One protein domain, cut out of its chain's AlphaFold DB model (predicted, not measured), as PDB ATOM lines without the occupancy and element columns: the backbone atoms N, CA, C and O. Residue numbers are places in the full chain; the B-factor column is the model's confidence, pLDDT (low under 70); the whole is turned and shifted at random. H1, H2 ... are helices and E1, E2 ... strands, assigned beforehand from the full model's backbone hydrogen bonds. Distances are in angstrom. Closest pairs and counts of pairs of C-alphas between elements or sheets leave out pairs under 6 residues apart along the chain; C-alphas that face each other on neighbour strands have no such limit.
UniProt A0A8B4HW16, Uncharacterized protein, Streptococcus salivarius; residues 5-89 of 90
ATOM      1  N   LYS A   5     165.991 140.372 154.730       83.31
ATOM      2  CA  LYS A   5     164.759 139.711 155.180       83.31
ATOM      3  C   LYS A   5     163.614 139.897 154.177       83.31
ATOM      4  O   LYS A   5     163.008 138.903 153.787       83.31
ATOM      5  N   GLU A   6     163.381 141.122 153.710       84.62
ATOM      6  CA  GLU A   6     162.349 141.427 152.703       84.62
ATOM      7  C   GLU A   6     162.643 140.737 151.366       84.62
ATOM      8  O   GLU A   6     161.741 140.186 150.740       84.62
ATOM      9  N   TYR A   7     163.918 140.668 150.963       86.00
ATOM     10  CA  TYR A   7     164.319 139.940 149.756       86.00
ATOM     11  C   TYR A   7     164.007 138.438 149.843       86.00
ATOM     12  O   TYR A   7     163.419 137.864 148.924       86.00
ATOM     13  N   LYS A   8     164.354 137.783 150.963       89.62
ATOM     14  CA  LYS A   8     164.031 136.360 151.165       89.62
ATOM     15  C   LYS A   8     162.530 136.098 151.173       89.62
ATOM     16  O   LYS A   8     162.099 135.078 150.637       89.62
ATOM     17  N   GLN A   9     161.758 136.990 151.785       90.62
ATOM     18  CA  GLN A   9     160.308 136.870 151.814       90.62
ATOM     19  C   GLN A   9     159.714 136.994 150.404       90.62
ATOM     20  O   GLN A   9     158.959 136.115 149.996       90.62
ATOM     21  N   GLY A  10     160.156 137.978 149.614       89.62
ATOM     22  CA  GLY A  10     159.726 138.127 148.220       89.62
ATOM     23  C   GLY A  10     160.046 136.902 147.354       89.62
ATOM     24  O   GLY A  10     159.204 136.457 146.575       89.62
ATOM     25  N   LEU A  11     161.221 136.285 147.531       90.00
ATOM     26  CA  LEU A  11     161.559 135.035 146.835       90.00
ATOM     27  C   LEU A  11     160.645 133.867 147.224       90.00
ATOM     28  O   LEU A  11     160.313 133.038 146.375       90.00
ATOM     29  N   LYS A  12     160.260 133.773 148.502       92.31
ATOM     30  CA  LYS A  12     159.349 132.727 148.979       92.31
ATOM     31  C   LYS A  12     157.967 132.888 148.344       92.31
ATOM     32  O   LYS A  12     157.462 131.934 147.762       92.31
ATOM     33  N   GLU A  13     157.422 134.099 148.373       92.38
ATOM     34  CA  GLU A  13     156.117 134.415 147.781       92.38
ATOM     35  C   GLU A  13     156.105 134.173 146.265       92.38
ATOM     36  O   GLU A  13     155.148 133.618 145.729       92.38
ATOM     37  N   GLN A  14     157.188 134.516 145.558       90.69
ATOM     38  CA  GLN A  14     157.312 134.204 144.131       90.69
ATOM     39  C   GLN A  14     157.303 132.697 143.862       90.69
ATOM     40  O   GLN A  14     156.625 132.249 142.940       90.69
ATOM     41  N   ARG A  15     158.021 131.902 144.663       92.25
ATOM     42  CA  ARG A  15     158.027 130.437 144.520       92.25
ATOM     43  C   ARG A  15     156.651 129.833 144.763       92.25
ATOM     44  O   ARG A  15     156.233 128.978 143.992       92.25
ATOM     45  N   GLU A  16     155.949 130.291 145.794       94.12
ATOM     46  CA  GLU A  16     154.591 129.832 146.104       94.12
ATOM     47  C   GLU A  16     153.617 130.170 144.971       94.12
ATOM     48  O   GLU A  16     152.857 129.303 144.546       94.12
ATOM     49  N   ARG A  17     153.701 131.380 144.400       91.44
ATOM     50  CA  ARG A  17     152.894 131.775 143.232       91.44
ATOM     51  C   ARG A  17     153.180 130.911 142.008       91.44
ATOM     52  O   ARG A  17     152.249 130.430 141.371       91.44
ATOM     53  N   VAL A  18     154.456 130.687 141.688       90.56
ATOM     54  CA  VAL A  18     154.846 129.829 140.558       90.56
ATOM     55  C   VAL A  18     154.349 128.399 140.766       90.56
ATOM     56  O   VAL A  18     153.852 127.783 139.825       90.56
ATOM     57  N   GLN A  19     154.436 127.877 141.992       91.88
ATOM     58  CA  GLN A  19     153.938 126.542 142.307       91.88
ATOM     59  C   GLN A  19     152.410 126.458 142.207       91.88
ATOM     60  O   GLN A  19     151.902 125.467 141.693       91.88
ATOM     61  N   ALA A  20     151.682 127.484 142.650       93.31
ATOM     62  CA  ALA A  20     150.228 127.539 142.528       93.31
ATOM     63  C   ALA A  20     149.783 127.513 141.058       93.31
ATOM     64  O   ALA A  20     148.985 126.657 140.688       93.31
ATOM     65  N   ILE A  21     150.386 128.358 140.211       93.94
ATOM     66  CA  ILE A  21     150.133 128.368 138.758       93.94
ATOM     67  C   ILE A  21     150.416 126.990 138.163       93.94
ATOM     68  O   ILE A  21     149.629 126.469 137.381       93.94
ATOM     69  N   ARG A  22     151.541 126.377 138.544       93.69
ATOM     70  CA  ARG A  22     151.909 125.048 138.056       93.69
ATOM     71  C   ARG A  22     150.871 123.997 138.440       93.69
ATOM     72  O   ARG A  22     150.462 123.221 137.586       93.69
ATOM     73  N   ASN A  23     150.446 123.977 139.700       94.25
ATOM     74  CA  ASN A  23     149.431 123.039 140.168       94.25
ATOM     75  C   ASN A  23     148.113 123.227 139.410       94.25
ATOM     76  O   ASN A  23     147.461 122.242 139.094       94.25
ATOM     77  N   GLU A  24     147.746 124.469 139.093       94.88
ATOM     78  CA  GLU A  24     146.536 124.779 138.337       94.88
ATOM     79  C   GLU A  24     146.638 124.333 136.873       94.88
ATOM     80  O   GLU A  24     145.740 123.648 136.395       94.88
ATOM     81  N   VAL A  25     147.757 124.621 136.198       94.94
ATOM     82  CA  VAL A  25     148.042 124.201 134.810       94.94
ATOM     83  C   VAL A  25     147.924 122.686 134.623       94.94
ATOM     84  O   VAL A  25     147.434 122.237 133.590       94.94
ATOM     85  N   PHE A  26     148.357 121.900 135.611       93.38
ATOM     86  CA  PHE A  26     148.272 120.436 135.581       93.38
ATOM     87  C   PHE A  26     147.057 119.875 136.333       93.38
ATOM     88  O   PHE A  26     146.963 118.663 136.513       93.38
ATOM     89  N   SER A  27     146.135 120.728 136.788       92.81
ATOM     90  CA  SER A  27     144.897 120.282 137.426       92.81
ATOM     91  C   SER A  27     143.841 119.908 136.392       92.81
ATOM     92  O   SER A  27     143.825 120.423 135.275       92.81
ATOM     93  N   ASP A  28     142.880 119.085 136.806       90.25
ATOM     94  CA  ASP A  28     141.711 118.754 135.983       90.25
ATOM     95  C   ASP A  28     140.765 119.948 135.760       90.25
ATOM     96  O   ASP A  28     139.876 119.879 134.916       90.25
ATOM     97  N   ASN A  29     140.961 121.050 136.495       90.38
ATOM     98  CA  ASN A  29     140.168 122.271 136.353       90.38
ATOM     99  C   ASN A  29     140.660 123.170 135.208       90.38
ATOM    100  O   ASN A  29     139.945 124.096 134.827       90.38
ATOM    101  N   ALA A  30     141.868 122.941 134.679       94.19
ATOM    102  CA  ALA A  30     142.381 123.711 133.553       94.19
ATOM    103  C   ALA A  30     141.640 123.342 132.258       94.19
ATOM    104  O   ALA A  30     141.487 122.168 131.908       94.19
ATOM    105  N   GLU A  31     141.212 124.356 131.511       95.38
ATOM    106  CA  GLU A  31     140.591 124.180 130.203       95.38
ATOM    107  C   GLU A  31     141.670 123.786 129.185       95.38
ATOM    108  O   GLU A  31     142.621 124.530 128.944       95.38
ATOM    109  N   LYS A  32     141.531 122.611 128.565       94.25
ATOM    110  CA  LYS A  32     142.444 122.148 127.511       94.25
ATOM    111  C   LYS A  32     142.034 122.765 126.178       94.25
ATOM    112  O   LYS A  32     140.980 122.421 125.649       94.25
ATOM    113  N   LEU A  33     142.871 123.648 125.638       92.88
ATOM    114  CA  LEU A  33     142.637 124.290 124.343       92.88
ATOM    115  C   LEU A  33     143.125 123.400 123.198       92.88
ATOM    116  O   LEU A  33     142.397 123.162 122.241       92.88
ATOM    117  N   GLU A  34     144.344 122.876 123.323       92.19
ATOM    118  CA  GLU A  34     144.970 121.929 122.395       92.19
ATOM    119  C   GLU A  34     145.889 120.973 123.178       92.19
ATOM    120  O   GLU A  34     145.955 121.029 124.406       92.19
ATOM    121  N   THR A  35     146.599 120.076 122.482       86.06
ATOM    122  CA  THR A  35     147.452 119.027 123.084       86.06
ATOM    123  C   THR A  35     148.403 119.549 124.167       86.06
ATOM    124  O   THR A  35     148.592 118.898 125.193       86.06
ATOM    125  N   ASP A  36     149.011 120.707 123.930       90.06
ATOM    126  CA  ASP A  36     150.023 121.324 124.779       90.06
ATOM    127  C   ASP A  36     149.641 122.742 125.229       90.06
ATOM    128  O   ASP A  36     150.493 123.471 125.735       90.06
ATOM    129  N   LEU A  37     148.372 123.133 125.079       94.88
ATOM    130  CA  LEU A  37     147.868 124.458 125.445       94.88
ATOM    131  C   LEU A  37     146.725 124.344 126.447       94.88
ATOM    132  O   LEU A  37     145.725 123.669 126.192       94.88
ATOM    133  N   VAL A  38     146.850 125.063 127.558       95.94
ATOM    134  CA  VAL A  38     145.823 125.106 128.602       95.94
ATOM    135  C   VAL A  38     145.500 126.534 129.007       95.94
ATOM    136  O   VAL A  38     146.382 127.391 129.037       95.94
ATOM    137  N   ARG A  39     144.241 126.781 129.359       96.38
ATOM    138  CA  ARG A  39     143.783 128.011 129.999       96.38
ATOM    139  C   ARG A  39     143.435 127.719 131.453       96.38
ATOM    140  O   ARG A  39     142.725 126.759 131.749       96.38
ATOM    141  N   ILE A  40     143.946 128.542 132.359       95.88
ATOM    142  CA  ILE A  40     143.660 128.442 133.796       95.88
ATOM    143  C   ILE A  40     142.552 129.433 134.202       95.88
ATOM    144  O   ILE A  40     142.118 130.253 133.391       95.88
ATOM    145  N   ALA A  41     142.066 129.378 135.445       93.44
ATOM    146  CA  ALA A  41     140.850 130.081 135.869       93.44
ATOM    147  C   ALA A  41     140.953 131.611 135.783       93.44
ATOM    148  O   ALA A  41     139.941 132.295 135.630       93.44
ATOM    149  N   ASN A  42     142.166 132.161 135.857       91.44
ATOM    150  CA  ASN A  42     142.394 133.599 135.704       91.44
ATOM    151  C   ASN A  42     142.343 134.081 134.233       91.44
ATOM    152  O   ASN A  42     142.498 135.275 133.991       91.44
ATOM    153  N   GLY A  43     142.133 133.177 133.268       93.06
ATOM    154  CA  GLY A  43     142.093 133.469 131.833       93.06
ATOM    155  C   GLY A  43     143.451 133.407 131.128       93.06
ATOM    156  O   GLY A  43     143.492 133.459 129.899       93.06
ATOM    157  N   ASP A  44     144.548 133.253 131.871       95.50
ATOM    158  CA  ASP A  44     145.883 133.105 131.300       95.50
ATOM    159  C   ASP A  44     146.014 131.771 130.562       95.50
ATOM    160  O   ASP A  44     145.525 130.727 131.007       95.50
ATOM    161  N   VAL A  45     146.741 131.808 129.448       96.38
ATOM    162  CA  VAL A  45     147.031 130.632 128.630       96.38
ATOM    163  C   VAL A  45     148.494 130.244 128.788       96.38
ATOM    164  O   VAL A  45     149.391 131.088 128.751       96.38
ATOM    165  N   TYR A  46     148.733 128.946 128.951       96.44
ATOM    166  CA  TYR A  46     150.057 128.368 129.108       96.44
ATOM    167  C   TYR A  46     150.319 127.289 128.067       96.44
ATOM    168  O   TYR A  46     149.484 126.416 127.829       96.44
ATOM    169  N   LYS A  47     151.531 127.319 127.508       95.50
ATOM    170  CA  LYS A  47     152.092 126.245 126.692       95.50
ATOM    171  C   LYS A  47     152.913 125.295 127.551       95.50
ATOM    172  O   LYS A  47     153.807 125.729 128.286       95.50
ATOM    173  N   ILE A  48     152.627 124.004 127.442       94.94
ATOM    174  CA  ILE A  48     153.300 122.922 128.156       94.94
ATOM    175  C   ILE A  48     154.338 122.306 127.223       94.94
ATOM    176  O   ILE A  48     154.012 121.746 126.189       94.94
ATOM    177  N   ILE A  49     155.609 122.375 127.599       92.69
ATOM    178  CA  ILE A  49     156.715 121.788 126.845       92.69
ATOM    179  C   ILE A  49     157.222 120.567 127.620       92.69
ATOM    180  O   ILE A  49     157.911 120.743 128.641       92.69
ATOM    181  N   PRO A  50     156.902 119.344 127.155       90.94
ATOM    182  CA  PRO A  50     157.373 118.114 127.767       90.94
ATOM    183  C   PRO A  50     158.889 118.088 127.886       90.94
ATOM    184  O   PRO A  50     159.616 118.407 126.944       90.94
ATOM    185  N   ARG A  51     159.378 117.692 129.061       91.50
ATOM    186  CA  ARG A  51     160.795 117.390 129.256       91.50
ATOM    187  C   ARG A  51     161.010 115.897 129.067       91.50
ATOM    188  O   ARG A  51     160.341 115.075 129.685       91.50
ATOM    189  N   PHE A  52     161.945 115.553 128.190       89.00
ATOM    190  CA  PHE A  52     162.243 114.159 127.902       89.00
ATOM    191  C   PHE A  52     162.830 113.474 129.144       89.00
ATOM    192  O   PHE A  52     163.728 114.018 129.788       89.00
ATOM    193  N   GLY A  53     162.319 112.288 129.481       88.88
ATOM    194  CA  GLY A  53     162.783 111.507 130.632       88.88
ATOM    195  C   GLY A  53     162.232 111.941 131.997       88.88
ATOM    196  O   GLY A  53     162.665 111.393 133.007       88.88
ATOM    197  N   THR A  54     161.285 112.884 132.057       90.75
ATOM    198  CA  THR A  54     160.594 113.266 133.303       90.75
ATOM    199  C   THR A  54     159.093 113.019 133.209       90.75
ATOM    200  O   THR A  54     158.559 112.757 132.130       90.75
ATOM    201  N   LYS A  55     158.393 113.118 134.344       89.25
ATOM    202  CA  LYS A  55     156.929 113.083 134.355       89.25
ATOM    203  C   LYS A  55     156.360 114.292 133.609       89.25
ATOM    204  O   LYS A  55     157.023 115.325 133.484       89.25
ATOM    205  N   TYR A  56     155.133 114.171 133.115       87.00
ATOM    206  CA  TYR A  56     154.485 115.252 132.370       87.00
ATOM    207  C   TYR A  56     154.247 116.485 133.252       87.00
ATOM    208  O   TYR A  56     154.426 117.613 132.805       87.00
ATOM    209  N   GLU A  57     153.970 116.288 134.534       87.19
ATOM    210  CA  GLU A  57     153.800 117.346 135.532       87.19
ATOM    211  C   GLU A  57     155.113 118.092 135.827       87.19
ATOM    212  O   GLU A  57     155.099 119.185 136.393       87.19
ATOM    213  N   ASP A  58     156.258 117.545 135.395       89.31
ATOM    214  CA  ASP A  58     157.590 118.164 135.451       89.31
ATOM    215  C   ASP A  58     157.935 118.958 134.170       89.31
ATOM    216  O   ASP A  58     159.008 119.562 134.058       89.31
ATOM    217  N   SER A  59     156.996 119.060 133.226       92.38
ATOM    218  CA  SER A  59     157.151 119.827 131.985       92.38
ATOM    219  C   SER A  59     157.410 121.314 132.233       92.38
ATOM    220  O   SER A  59     157.007 121.909 133.240       92.38
ATOM    221  N   ARG A  60     158.100 121.962 131.295       92.94
ATOM    222  CA  ARG A  60     158.251 123.420 131.338       92.94
ATOM    223  C   ARG A  60     156.920 124.054 130.937       92.94
ATOM    224  O   ARG A  60     156.306 123.599 129.985       92.94
ATOM    225  N   ILE A  61     156.510 125.107 131.634       94.75
ATOM    226  CA  ILE A  61     155.321 125.888 131.280       94.75
ATOM    227  C   ILE A  61     155.756 127.292 130.862       94.75
ATOM    228  O   ILE A  61     156.681 127.853 131.459       94.75
ATOM    229  N   ILE A  62     155.137 127.833 129.819       94.44
ATOM    230  CA  ILE A  62     155.389 129.187 129.314       94.44
ATOM    231  C   ILE A  62     154.046 129.899 129.235       94.44
ATOM    232  O   ILE A  62     153.125 129.375 128.616       94.44
ATOM    233  N   LYS A  63     153.935 131.065 129.876       95.81
ATOM    234  CA  LYS A  63     152.764 131.929 129.719       95.81
ATOM    235  C   LYS A  63     152.787 132.522 128.313       95.81
ATOM    236  O   LYS A  63     153.831 133.025 127.906       95.81
ATOM    237  N   LEU A  64     151.666 132.443 127.610       95.50
ATOM    238  CA  LEU A  64     151.488 133.079 126.312       95.50
ATOM    239  C   LEU A  64     150.874 134.462 126.487       95.50
ATOM    240  O   LEU A  64     150.021 134.664 127.359       95.50
ATOM    241  N   ASP A  65     151.300 135.390 125.639       94.94
ATOM    242  CA  ASP A  65     150.623 136.668 125.506       94.94
ATOM    243  C   ASP A  65     149.280 136.457 124.789       94.94
ATOM    244  O   ASP A  65     149.196 135.615 123.890       94.94
ATOM    245  N   PRO A  66     148.210 137.182 125.168       92.19
ATOM    246  CA  PRO A  66     146.873 136.973 124.605       92.19
ATOM    247  C   PRO A  66     146.814 137.061 123.076       92.19
ATOM    248  O   PRO A  66     146.023 136.355 122.457       92.19
ATOM    249  N   GLU A  67     147.660 137.905 122.483       93.38
ATOM    250  CA  GLU A  67     147.751 138.132 121.036       93.38
ATOM    251  C   GLU A  67     148.323 136.912 120.288       93.38
ATOM    252  O   GLU A  67     147.937 136.651 119.150       93.38
ATOM    253  N   ASP A  68     149.165 136.112 120.948       93.75
ATOM    254  CA  ASP A  68     149.831 134.942 120.358       93.75
ATOM    255  C   ASP A  68     149.049 133.634 120.562       93.75
ATOM    256  O   ASP A  68     149.382 132.594 119.984       93.75
ATOM    257  N   VAL A  69     148.003 133.652 121.397       92.25
ATOM    258  CA  VAL A  69     147.228 132.449 121.743       92.25
ATOM    259  C   VAL A  69     146.618 131.808 120.501       92.25
ATOM    260  O   VAL A  69     146.728 130.595 120.321       92.25
ATOM    261  N   GLU A  70     145.986 132.605 119.639       93.06
ATOM    262  CA  GLU A  70     145.315 132.094 118.441       93.06
ATOM    263  C   GLU A  70     146.314 131.468 117.464       93.06
ATOM    264  O   GLU A  70     146.096 130.350 116.992       93.06
ATOM    265  N   TYR A  71     147.459 132.125 117.256       93.31
ATOM    266  CA  TYR A  71     148.548 131.599 116.437       93.31
ATOM    267  C   TYR A  71     149.001 130.214 116.919       93.31
ATOM    268  O   TYR A  71     149.098 129.274 116.127       93.31
ATOM    269  N   HIS A  72     149.223 130.056 118.225       92.75
ATOM    270  CA  HIS A  72     149.655 128.777 118.781       92.75
ATOM    271  C   HIS A  72     148.578 127.689 118.715       92.75
ATOM    272  O   HIS A  72     148.916 126.521 118.504       92.75
ATOM    273  N   ILE A  73     147.295 128.040 118.849       92.62
ATOM    274  CA  ILE A  73     146.190 127.088 118.659       92.62
ATOM    275  C   ILE A  73     146.162 126.591 117.210       92.62
ATOM    276  O   ILE A  73     146.087 125.384 116.971       92.62
ATOM    277  N   GLU A  74     146.250 127.495 116.232       93.44
ATOM    278  CA  GLU A  74     146.288 127.103 114.823       93.44
ATOM    279  C   GLU A  74     147.497 126.228 114.492       93.44
ATOM    280  O   GLU A  74     147.371 125.238 113.768       93.44
ATOM    281  N   GLU A  75     148.670 126.587 115.011       92.25
ATOM    282  CA  GLU A  75     149.904 125.825 114.838       92.25
ATOM    283  C   GLU A  75     149.739 124.393 115.371       92.25
ATOM    284  O   GLU A  75     150.007 123.428 114.649       92.25
ATOM    285  N   ALA A  76     149.215 124.241 116.592       90.81
ATOM    286  CA  ALA A  76     148.973 122.938 117.205       90.81
ATOM    287  C   ALA A  76     147.993 122.081 116.381       90.81
ATOM    288  O   ALA A  76     148.226 120.882 116.181       90.81
ATOM    289  N   ARG A  77     146.936 122.690 115.825       92.12
ATOM    290  CA  ARG A  77     145.998 122.004 114.920       92.12
ATOM    291  C   ARG A  77     146.670 121.541 113.633       92.12
ATOM    292  O   ARG A  77     146.534 120.370 113.278       92.12
ATOM    293  N   LYS A  78     147.435 122.416 112.972       92.00
ATOM    294  CA  LYS A  78     148.158 122.095 111.727       92.00
ATOM    295  C   LYS A  78     149.128 120.933 111.941       92.00
ATOM    296  O   LYS A  78     149.134 119.984 111.159       92.00
ATOM    297  N   VAL A  79     149.898 120.951 113.030       90.06
ATOM    298  CA  VAL A  79     150.818 119.854 113.379       90.06
ATOM    299  C   VAL A  79     150.059 118.542 113.590       90.06
ATOM    300  O   VAL A  79     150.472 117.500 113.080       90.06
ATOM    301  N   ARG A  80     148.918 118.578 114.288       89.44
ATOM    302  CA  ARG A  80     148.080 117.393 114.508       89.44
ATOM    303  C   ARG A  80     147.524 116.822 113.203       89.44
ATOM    304  O   ARG A  80     147.474 115.603 113.048       89.44
ATOM    305  N   GLU A  81     147.088 117.669 112.278       92.06
ATOM    306  CA  GLU A  81     146.616 117.240 110.959       92.06
ATOM    307  C   GLU A  81     147.736 116.605 110.133       92.06
ATOM    308  O   GLU A  81     147.551 115.516 109.589       92.06
ATOM    309  N   LEU A  82     148.920 117.222 110.109       91.69
ATOM    310  CA  LEU A  82     150.094 116.666 109.433       91.69
ATOM    311  C   LEU A  82     150.480 115.296 110.003       91.69
ATOM    312  O   LEU A  82     150.707 114.361 109.237       91.69
ATOM    313  N   ALA A  83     150.476 115.147 111.331       90.06
ATOM    314  CA  ALA A  83     150.760 113.873 111.986       90.06
ATOM    315  C   ALA A  83     149.758 112.775 111.581       90.06
ATOM    316  O   ALA A  83     150.163 111.646 111.310       90.06
ATOM    317  N   LYS A  84     148.462 113.104 111.471       90.69
ATOM    318  CA  LYS A  84     147.435 112.162 110.985       90.69
ATOM    319  C   LYS A  84     147.684 111.735 109.541       90.69
ATOM    320  O   LYS A  84     147.548 110.556 109.226       90.69
ATOM    321  N   ILE A  85     148.042 112.680 108.669       92.44
ATOM    322  CA  ILE A  85     148.336 112.398 107.257       92.44
ATOM    323  C   ILE A  85     149.550 111.476 107.138       92.44
ATOM    324  O   ILE A  85     149.513 110.531 106.358       92.44
ATOM    325  N   MET A  86     150.610 111.736 107.909       90.38
ATOM    326  CA  MET A  86     151.809 110.895 107.919       90.38
ATOM    327  C   MET A  86     151.496 109.480 108.411       90.38
ATOM    328  O   MET A  86     151.820 108.527 107.718       90.38
ATOM    329  N   ALA A  87     150.778 109.350 109.528       89.56
ATOM    330  CA  ALA A  87     150.405 108.052 110.089       89.56
ATOM    331  C   ALA A  87     149.435 107.239 109.209       89.56
ATOM    332  O   ALA A  87     149.300 106.042 109.411       89.56
ATOM    333  N   SER A  88     148.739 107.877 108.261       82.62
ATOM    334  CA  SER A  88     147.828 107.197 107.324       82.62
ATOM    335  C   SER A  88     148.511 106.762 106.019       82.62
ATOM    336  O   SER A  88     147.849 106.194 105.153       82.62
ATOM    337  N   LYS A  89     149.792 107.108 105.826       72.62
ATOM    338  CA  LYS A  89     150.596 106.714 104.656       72.62
ATOM    339  C   LYS A  89     151.483 105.491 104.912       72.62
ATOM    340  O   LYS A  89     152.046 104.985 103.943       72.62
TER     341      LYS A  89
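Overview. This is residues 5 to 89 of the 90 residues of an uncharacterized protein of Streptococcus salivarius (UniProt A0A8B4HW16). A small twisted sheet of four strands has a long helix reaching away from it towards each end of the domain. H1 meets the sheet only with residues 21 to 25, and its residues 5 to 20 stick out; H2 packs slantwise over one face with residues 69 to 80, and residues 81 to 89 stick out. The 85 printed residues hold, in order, H1, E1, E2, E3, E4 and H2, with the antiparallel sheet ordered E1, E2, E3, E4. The class is mixed, helices and strands; the whole is loose, radius of gyration of the C-alphas 15.9 A, and spans 62 by 32 by 21 A.

Along the chain. H1, residues 5 to 25, begins at C-alpha 5 (164.759, 139.711, 155.180) and is 30.6 A long. E1 is residues 31 to 34, E2 37 to 39, E3 45 to 49, 13.2 A, and E4 60 to 64, 12.8 A. H2, residues 69 to 87, is 27.2 A long and ends at C-alpha 87 (150.405, 108.052, 110.089).

Arrangement. H1 only grazes the sheet; its closest C-alphas to E2 are those of Val 25 and Val 38, 6.7 A apart. The strands form a meander, each the antiparallel neighbour of the one before. Within hydrogen-bond range are N 31 and O 39, 2.8 A, in hairpin E1 and E2; N 46 and O 38, 2.8 A, in hairpin E2 and E3; and N 47 and O 62, 2.8 A, in hairpin E3 and E4. From edge to edge the strands' lines turn by 87 degrees. H2 is on one face, making two layers, helix over sheet, at a height over the sheet of 6.2 A. It only just lies over E3, with 3 C-alphas falling on it, slantwise at 40 degrees on the local plane. The closest C-alphas of E1 and H2 are those of Glu 34 and Ile 73, 6.5 A apart. H1 and H2 are apart. In H1 and H2 every O i to N i+4 pair is within hydrogen-bond range.

Size, cuts and confidence. The C-alphas farthest apart, those of Lys 5 and Lys 89, are 62.0 A apart. The printed part has no cut and no long link. Its mean pLDDT is 91.8, and no printed residue is under 70.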